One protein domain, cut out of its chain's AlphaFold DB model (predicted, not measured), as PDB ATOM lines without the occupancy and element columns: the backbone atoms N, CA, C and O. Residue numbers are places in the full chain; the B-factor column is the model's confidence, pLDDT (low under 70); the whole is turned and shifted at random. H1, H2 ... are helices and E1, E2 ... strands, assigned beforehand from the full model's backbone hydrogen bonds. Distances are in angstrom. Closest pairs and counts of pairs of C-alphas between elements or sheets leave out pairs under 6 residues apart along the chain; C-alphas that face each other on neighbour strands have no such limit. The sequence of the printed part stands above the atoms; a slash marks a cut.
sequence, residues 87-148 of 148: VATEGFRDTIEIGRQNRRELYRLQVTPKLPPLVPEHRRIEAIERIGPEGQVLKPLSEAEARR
ATOM      1  N   VAL A  87     -34.912  39.424 -98.115       97.69
ATOM      2  CA  VAL A  87     -35.829  40.481 -98.553       97.69
ATOM      3  C   VAL A  87     -36.296  41.228 -97.312       97.69
ATOM      4  O   VAL A  87     -36.926  40.642 -96.434       97.69
ATOM      5  N   ALA A  88     -35.944  42.503 -97.212       97.81
ATOM      6  CA  ALA A  88     -36.350  43.374 -96.117       97.81
ATOM      7  C   ALA A  88     -37.215  44.517 -96.646       97.81
ATOM      8  O   ALA A  88     -37.125  44.881 -97.813       97.81
ATOM      9  N   THR A  89     -38.018  45.132 -95.786       98.12
ATOM     10  CA  THR A  89     -38.704  46.378 -96.135       98.12
ATOM     11  C   THR A  89     -37.695  47.464 -96.533       98.12
ATOM     12  O   THR A  89     -36.604  47.535 -95.965       98.12
ATOM     13  N   GLU A  90     -38.055  48.340 -97.468       97.94
ATOM     14  CA  GLU A  90     -37.275  49.526 -97.851       97.94
ATOM     15  C   GLU A  90     -36.723  50.278 -96.623       97.94
ATOM     16  O   GLU A  90     -37.472  50.676 -95.725       97.94
ATOM     17  N   GLY A  91     -35.399  50.434 -96.558       97.56
ATOM     18  CA  GLY A  91     -34.661  51.036 -95.447       97.56
ATOM     19  C   GLY A  91     -34.229  50.067 -94.335       97.56
ATOM     20  O   GLY A  91     -33.635  50.517 -93.359       97.56
ATOM     21  N   PHE A  92     -34.525  48.764 -94.434       97.75
ATOM     22  CA  PHE A  92     -34.291  47.778 -93.362       97.75
ATOM     23  C   PHE A  92     -33.341  46.634 -93.743       97.75
ATOM     24  O   PHE A  92     -33.135  45.724 -92.933       97.75
ATOM     25  N   ARG A  93     -32.708  46.661 -94.923       97.25
ATOM     26  CA  ARG A  93     -31.814  45.569 -95.365       97.25
ATOM     27  C   ARG A  93     -30.617  45.312 -94.445       97.25
ATOM     28  O   ARG A  93     -30.154  44.179 -94.340       97.25
ATOM     29  N   ASP A  94     -30.160  46.334 -93.724       96.31
ATOM     30  CA  ASP A  94     -29.002  46.249 -92.826       96.31
ATOM     31  C   ASP A  94     -29.363  45.838 -91.393       96.31
ATOM     32  O   ASP A  94     -28.490  45.737 -90.530       96.31
ATOM     33  N   THR A  95     -30.632  45.512 -91.126       95.94
ATOM     34  CA  THR A  95     -31.097  45.095 -89.792       95.94
ATOM     35  C   THR A  95     -30.282  43.927 -89.223       95.94
ATOM     36  O   THR A  95     -29.951  43.923 -88.037       95.94
ATOM     37  N   ILE A  96     -29.905  42.943 -90.048       95.00
ATOM     38  CA  ILE A  96     -29.123  41.782 -89.588       95.00
ATOM     39  C   ILE A  96     -27.639  42.105 -89.355       95.00
ATOM     40  O   ILE A  96     -26.994  41.446 -88.538       95.00
ATOM     41  N   GLU A  97     -27.107  43.133 -90.021       93.88
ATOM     42  CA  GLU A  97     -25.744  43.645 -89.840       93.88
ATOM     43  C   GLU A  97     -25.656  44.429 -88.528       93.88
ATOM     44  O   GLU A  97     -24.829  44.127 -87.668       93.88
ATOM     45  N   ILE A  98     -26.603  45.343 -88.310       92.88
ATOM     46  CA  ILE A  98     -26.713  46.140 -87.083       92.88
ATOM     47  C   ILE A  98     -27.035  45.231 -85.887       92.88
ATOM     48  O   ILE A  98     -26.447  45.360 -84.811       92.88
ATOM     49  N   GLY A  99     -27.930  44.257 -86.064       91.88
ATOM     50  CA  GLY A  99     -28.435  43.422 -84.978       91.88
ATOM     51  C   GLY A  99     -29.147  44.243 -83.895       91.88
ATOM     52  O   GLY A  99     -29.602  45.356 -84.125       91.88
ATOM     53  N   ARG A 100     -29.240  43.698 -82.677       90.50
ATOM     54  CA  ARG A 100     -29.905  44.374 -81.543       90.50
ATOM     55  C   ARG A 100     -28.984  45.245 -80.693       90.50
ATOM     56  O   ARG A 100     -29.437  45.813 -79.710       90.50
ATOM     57  N   GLN A 101     -27.691  45.299 -81.023       86.69
ATOM     58  CA  GLN A 101     -26.681  46.013 -80.230       86.69
ATOM     59  C   GLN A 101     -26.638  45.589 -78.742       86.69
ATOM     60  O   GLN A 101     -26.150  46.328 -77.888       86.69
ATOM     61  N   ASN A 102     -27.111  44.377 -78.420       84.69
ATOM     62  CA  ASN A 102     -27.073  43.833 -77.065       84.69
ATOM     63  C   ASN A 102     -25.614  43.649 -76.621       84.69
ATOM     64  O   ASN A 102     -24.873  42.872 -77.226       84.69
ATOM     65  N   ARG A 103     -25.209  44.334 -75.547       82.81
ATOM     66  CA  ARG A 103     -23.857  44.234 -74.981       82.81
ATOM     67  C   ARG A 103     -23.868  43.363 -73.734       82.81
ATOM     68  O   ARG A 103     -24.588  43.661 -72.788       82.81
ATOM     69  N   ARG A 104     -23.032  42.319 -73.716       82.75
ATOM     70  CA  ARG A 104     -22.790  41.518 -72.500       82.75
ATOM     71  C   ARG A 104     -22.097  42.342 -71.414       82.75
ATOM     72  O   ARG A 104     -22.419  42.203 -70.243       82.75
ATOM     73  N   GLU A 105     -21.181  43.222 -71.812       87.19
ATOM     74  CA  GLU A 105     -20.430  44.104 -70.917       87.19
ATOM     75  C   GLU A 105     -20.605  45.554 -71.381       87.19
ATOM     76  O   GLU A 105     -20.012  45.980 -72.371       87.19
ATOM     77  N   LEU A 106     -21.447  46.321 -70.683       84.50
ATOM     78  CA  LEU A 106     -21.882  47.653 -71.124       84.50
ATOM     79  C   LEU A 106     -20.721  48.651 -71.303       84.50
ATOM     80  O   LEU A 106     -20.734  49.446 -72.242       84.50
ATOM     81  N   TYR A 107     -19.707  48.573 -70.435       89.25
ATOM     82  CA  TYR A 107     -18.607  49.544 -70.359       89.25
ATOM     83  C   TYR A 107     -17.289  49.071 -70.990       89.25
ATOM     84  O   TYR A 107     -16.308  49.814 -70.979       89.25
ATOM     85  N   ARG A 108     -17.227  47.856 -71.556       87.44
ATOM     86  CA  ARG A 108     -16.024  47.401 -72.263       87.44
ATOM     87  C   ARG A 108     -16.016  48.015 -73.667       87.44
ATOM     88  O   ARG A 108     -16.818  47.644 -74.517       87.44
ATOM     89  N   LEU A 109     -15.115  48.972 -73.907       85.94
ATOM     90  CA  LEU A 109     -14.967  49.633 -75.215       85.94
ATOM     91  C   LEU A 109     -14.223  48.764 -76.238       85.94
ATOM     92  O   LEU A 109     -14.462  48.869 -77.437       85.94
ATOM     93  N   GLN A 110     -13.343  47.885 -75.761       86.69
ATOM     94  CA  GLN A 110     -12.637  46.895 -76.571       86.69
ATOM     95  C   GLN A 110     -13.527  45.662 -76.749       86.69
ATOM     96  O   GLN A 110     -13.440  44.705 -75.982       86.69
ATOM     97  N   VAL A 111     -14.434  45.714 -77.719       80.44
ATOM     98  CA  VAL A 111     -15.341  44.601 -78.022       80.44
ATOM     99  C   VAL A 111     -14.771  43.798 -79.185       80.44
ATOM    100  O   VAL A 111     -14.326  44.372 -80.178       80.44
ATOM    101  N   THR A 112     -14.797  42.471 -79.077       80.50
ATOM    102  CA  THR A 112     -14.523  41.597 -80.221       80.50
ATOM    103  C   THR A 112     -15.495  41.934 -81.354       80.50
ATOM    104  O   THR A 112     -16.695  42.066 -81.089       80.50
ATOM    105  N   PRO A 113     -15.022  42.072 -82.606       81.06
ATOM    106  CA  PRO A 113     -15.900  42.301 -83.740       81.06
ATOM    107  C   PRO A 113     -17.018  41.260 -83.795       81.06
ATOM    108  O   PRO A 113     -16.801  40.069 -83.556       81.06
ATOM    109  N   LYS A 114     -18.227  41.724 -84.107       84.88
ATOM    110  CA  LYS A 114     -19.359  40.840 -84.372       84.88
ATOM    111  C   LYS A 114     -19.013  39.941 -85.565       84.88
ATOM    112  O   LYS A 114     -18.395  40.403 -86.523       84.88
ATOM    113  N   LEU A 115     -19.442  38.680 -85.516       86.56
ATOM    114  CA  LEU A 115     -19.384  37.809 -86.690       86.56
ATOM    115  C   LEU A 115     -20.203  38.421 -87.842       86.56
ATOM    116  O   LEU A 115     -21.284  38.968 -87.582       86.56
ATOM    117  N   PRO A 116     -19.729  38.318 -89.097       89.69
ATOM    118  CA  PRO A 116     -20.512  38.725 -90.257       89.69
ATOM    119  C   PRO A 116     -21.899  38.063 -90.255       89.69
ATOM    120  O   PRO A 116     -22.036  36.926 -89.790       89.69
ATOM    121  N   PRO A 117     -22.947  38.743 -90.749       92.94
ATOM    122  CA  PRO A 117     -24.265  38.133 -90.852       92.94
ATOM    123  C   PRO A 117     -24.262  36.947 -91.825       92.94
ATOM    124  O   PRO A 117     -23.490  36.912 -92.781       92.94
ATOM    125  N   LEU A 118     -25.202  36.015 -91.628       93.06
ATOM    126  CA  LEU A 118     -25.378  34.845 -92.503       93.06
ATOM    127  C   LEU A 118     -25.698  35.222 -93.961       93.06
ATOM    128  O   LEU A 118     -25.426  34.443 -94.871       93.06
ATOM    129  N   VAL A 119     -26.276  36.408 -94.187       96.25
ATOM    130  CA  VAL A 119     -26.584  36.924 -95.526       96.25
ATOM    131  C   VAL A 119     -25.673  38.114 -95.841       96.25
ATOM    132  O   VAL A 119     -25.808  39.167 -95.206       96.25
ATOM    133  N   PRO A 120     -24.752  37.985 -96.815       95.19
ATOM    134  CA  PRO A 120     -23.834  39.060 -97.172       95.19
ATOM    135  C   PRO A 120     -24.577  40.224 -97.834       95.19
ATOM    136  O   PRO A 120     -25.643  40.037 -98.414       95.19
ATOM    137  N   GLU A 121     -23.984  41.419 -97.793       96.38
ATOM    138  CA  GLU A 121     -24.585  42.677 -98.269       96.38
ATOM    139  C   GLU A 121     -25.204  42.584 -99.668       96.38
ATOM    140  O   GLU A 121     -26.363  42.940 -99.853       96.38
ATOM    141  N   HIS A 122     -24.486  42.003-100.631       96.69
ATOM    142  CA  HIS A 122     -24.949  41.865-102.016       96.69
ATOM    143  C   HIS A 122     -26.153  40.915-102.202       96.69
ATOM    144  O   HIS A 122     -26.672  40.808-103.309       96.69
ATOM    145  N   ARG A 123     -26.588  40.204-101.151       97.38
ATOM    146  CA  ARG A 123     -27.790  39.344-101.132       97.38
ATOM    147  C   ARG A 123     -28.877  39.868-100.194       97.38
ATOM    148  O   ARG A 123     -29.799  39.131 -99.852       97.38
ATOM    149  N   ARG A 124     -28.773  41.118 -99.744       97.75
ATOM    150  CA  ARG A 124     -29.826  41.791 -98.983       97.75
ATOM    151  C   ARG A 124     -30.519  42.773 -99.917       97.75
ATOM    152  O   ARG A 124     -29.912  43.752-100.342       97.75
ATOM    153  N   ILE A 125     -31.772  42.500-100.252       97.56
ATOM    154  CA  ILE A 125     -32.576  43.349-101.130       97.56
ATOM    155  C   ILE A 125     -33.736  43.966-100.366       97.56
ATOM    156  O   ILE A 125     -34.196  43.451 -99.347       97.56
ATOM    157  N   GLU A 126     -34.191  45.098-100.879       98.06
ATOM    158  CA  GLU A 126     -35.286  45.857-100.302       98.06
ATOM    159  C   GLU A 126     -36.536  45.675-101.147       98.06
ATOM    160  O   GLU A 126     -36.449  45.721-102.372       98.06
ATOM    161  N   ALA A 127     -37.668  45.471-100.479       98.19
ATOM    162  CA  ALA A 127     -38.998  45.508-101.056       98.19
ATOM    163  C   ALA A 127     -39.642  46.857-100.733       98.19
ATOM    164  O   ALA A 127     -39.711  47.283 -99.574       98.19
ATOM    165  N   ILE A 128     -40.125  47.529-101.772       98.38
ATOM    166  CA  ILE A 128     -40.822  48.809-101.662       98.38
ATOM    167  C   ILE A 128     -42.248  48.575-101.119       98.38
ATOM    168  O   ILE A 128     -43.227  48.539-101.861       98.38
ATOM    169  N   GLU A 129     -42.363  48.410 -99.801       98.31
ATOM    170  CA  GLU A 129     -43.618  48.201 -99.062       98.31
ATOM    171  C   GLU A 129     -43.552  48.809 -97.648       98.31
ATOM    172  O   GLU A 129     -42.498  49.290 -97.219       98.31
ATOM    173  N   ARG A 130     -44.686  48.877 -96.940       98.44
ATOM    174  CA  ARG A 130     -44.733  49.167 -95.502       98.44
ATOM    175  C   ARG A 130     -46.027  48.677 -94.849       98.44
ATOM    176  O   ARG A 130     -47.119  49.108 -95.232       98.44
ATOM    177  N   ILE A 131     -45.882  47.943 -93.745       98.44
ATOM    178  CA  ILE A 131     -46.950  47.639 -92.778       98.44
ATOM    179  C   ILE A 131     -46.701  48.401 -91.463       98.44
ATOM    180  O   ILE A 131     -45.568  48.504 -90.992       98.44
ATOM    181  N   GLY A 132     -47.760  48.986 -90.902       97.88
ATOM    182  CA  GLY A 132     -47.750  49.686 -89.619       97.88
ATOM    183  C   GLY A 132     -47.871  48.741 -88.412       97.88
ATOM    184  O   GLY A 132     -48.147  47.554 -88.568       97.88
ATOM    185  N   PRO A 133     -47.683  49.254 -87.184       97.69
ATOM    186  CA  PRO A 133     -47.665  48.430 -85.971       97.69
ATOM    187  C   PRO A 133     -49.020  47.789 -85.629       97.69
ATOM    188  O   PRO A 133     -49.046  46.802 -84.903       97.69
ATOM    189  N   GLU A 134     -50.128  48.315 -86.160       98.12
ATOM    190  CA  GLU A 134     -51.473  47.746 -85.994       98.12
ATOM    191  C   GLU A 134     -51.881  46.864 -87.189       98.12
ATOM    192  O   GLU A 134     -53.045  46.504 -87.342       98.12
ATOM    193  N   GLY A 135     -50.930  46.512 -88.062       97.88
ATOM    194  CA  GLY A 135     -51.172  45.686 -89.247       97.88
ATOM    195  C   GLY A 135     -51.757  46.444 -90.442       97.88
ATOM    196  O   GLY A 135     -52.021  45.839 -91.479       97.88
ATOM    197  N   GLN A 136     -51.939  47.763 -90.345       98.31
ATOM    198  CA  GLN A 136     -52.409  48.584 -91.456       98.31
ATOM    199  C   GLN A 136     -51.358  48.685 -92.569       98.31
ATOM    200  O   GLN A 136     -50.169  48.870 -92.310       98.31
ATOM    201  N   VAL A 137     -51.790  48.626 -93.828       98.25
ATOM    202  CA  VAL A 137     -50.902  48.819 -94.981       98.25
ATOM    203  C   VAL A 137     -50.667  50.316 -95.185       98.25
ATOM    204  O   VAL A 137     -51.576  51.041 -95.577       98.25
ATOM    205  N   LEU A 138     -49.445  50.782 -94.922       98.12
ATOM    206  CA  LEU A 138     -49.039  52.176 -95.153       98.12
ATOM    207  C   LEU A 138     -48.528  52.381 -96.584       98.12
ATOM    208  O   LEU A 138     -48.707  53.449 -97.164       98.12
ATOM    209  N   LYS A 139     -47.896  51.349 -97.155       98.12
ATOM    210  CA  LYS A 139     -47.442  51.308 -98.547       98.12
ATOM    211  C   LYS A 139     -47.615  49.876 -99.067       98.12
ATOM    212  O   LYS A 139     -46.946  48.978 -98.560       98.12
ATOM    213  N   PRO A 140     -48.526  49.620-100.018       98.06
ATOM    214  CA  PRO A 140     -48.758  48.265-100.508       98.06
ATOM    215  C   PRO A 140     -47.565  47.764-101.326       98.06
ATOM    216  O   PRO A 140     -46.972  48.527-102.091       98.06
ATOM    217  N   LEU A 141     -47.254  46.471-101.207       97.94
ATOM    218  CA  LEU A 141     -46.334  45.804-102.123       97.94
ATOM    219  C   LEU A 141     -46.996  45.710-103.501       97.94
ATOM    220  O   LEU A 141     -48.039  45.072-103.654       97.94
ATOM    221  N   SER A 142     -46.408  46.362-104.502       97.88
ATOM    222  CA  SER A 142     -46.909  46.272-105.874       97.88
ATOM    223  C   SER A 142     -46.526  44.939-106.520       97.88
ATOM    224  O   SER A 142     -45.481  44.366-106.216       97.88
ATOM    225  N   GLU A 143     -47.334  44.471-107.469       97.56
ATOM    226  CA  GLU A 143     -47.014  43.262-108.233       97.56
ATOM    227  C   GLU A 143     -45.722  43.420-109.052       97.56
ATOM    228  O   GLU A 143     -44.939  42.481-109.161       97.56
ATOM    229  N   ALA A 144     -45.474  44.619-109.589       97.25
ATOM    230  CA  ALA A 144     -44.242  44.921-110.312       97.25
ATOM    231  C   ALA A 144     -43.004  44.778-109.412       97.25
ATOM    232  O   ALA A 144     -42.011  44.197-109.833       97.25
ATOM    233  N   GLU A 145     -43.090  45.255-108.168       96.75
ATOM    234  CA  GLU A 145     -42.013  45.121-107.186       96.75
ATOM    235  C   GLU A 145     -41.820  43.668-106.737       96.75
ATOM    236  O   GLU A 145     -40.690  43.218-106.608       96.75
ATOM    237  N   ALA A 146     -42.900  42.904-106.553       95.31
ATOM    238  CA  ALA A 146     -42.813  41.494-106.168       95.31
ATOM    239  C   ALA A 146     -42.201  40.593-107.259       95.31
ATOM    240  O   ALA A 146     -41.686  39.519-106.955       95.31
ATOM    241  N   ARG A 147     -42.295  40.998-108.533       95.19
ATOM    242  CA  ARG A 147     -41.740  40.266-109.685       95.19
ATOM    243  C   ARG A 147     -40.278  40.611-109.992       95.19
ATOM    244  O   ARG A 147     -39.697  39.939-110.843       95.19
ATOM    245  N   ARG A 148     -39.739  41.668-109.383       91.00
ATOM    246  CA  ARG A 148     -38.366  42.144-109.584       91.00
ATOM    247  C   ARG A 148     -37.351  41.224-108.911       91.00
ATOM    248  O   ARG A 148     -36.287  41.017-109.533       91.00
TER     249      ARG A 148
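Overview. This is residues 87 to 148 of the 148 residues of the protein "Hydant_A_N domain-containing protein" of Gammaproteobacteria bacterium (UniProt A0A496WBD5). Little regular structure is present: a small parallel sheet, E1 and E2, lies between a wide loop, residues 99 to 123, whose residues 104 to 110 stick out, and a smaller part with E3 and H2. The 62 printed residues run E1, H1, E2, E3, H2, class mixed, with 18 in named elements. The whole is flat, 47 by 29 by 13 A, and only just extended, close to loose, with radius of gyration of the C-alphas 16.0 A.

Along the chain. E1, residues 87 to 89, spans 7.0 A from C-alpha 87 at (-35.829, 40.481, -98.553). H1, residues 95 to 98, spans 5.3 A. E2, residues 124 to 127, spans 10.1 A. E3, residues 137 to 139, spans 5.6 A. H2, residues 143 to 146, spans 5.0 A to C-alpha 146 at (-42.813, 41.494, -106.168).

Arrangement. E1 and E2 are parallel at 49 degrees, with N 88 and O 125 2.9 A apart, within hydrogen-bond range. E1, H1 and E2 form a strand-helix-strand unit, parallel neighbour strands with a helix between, its crossover right-handed. E3 pairs with no named strand; residues 130 to 131 pair antiparallel with it. E3 and H2 are apart. Both helices are too short for O i to N i+4 pairs; of one O i to N i+3 pair each, H1 has 0 within range, H2 has 1.

Size, cuts and confidence. The C-alphas farthest apart, Tyr 107 and Glu 143, are 47.8 A apart. H1 to E2 is a long link. The printed part has no cut, and no printed residue is under 70 in pLDDT.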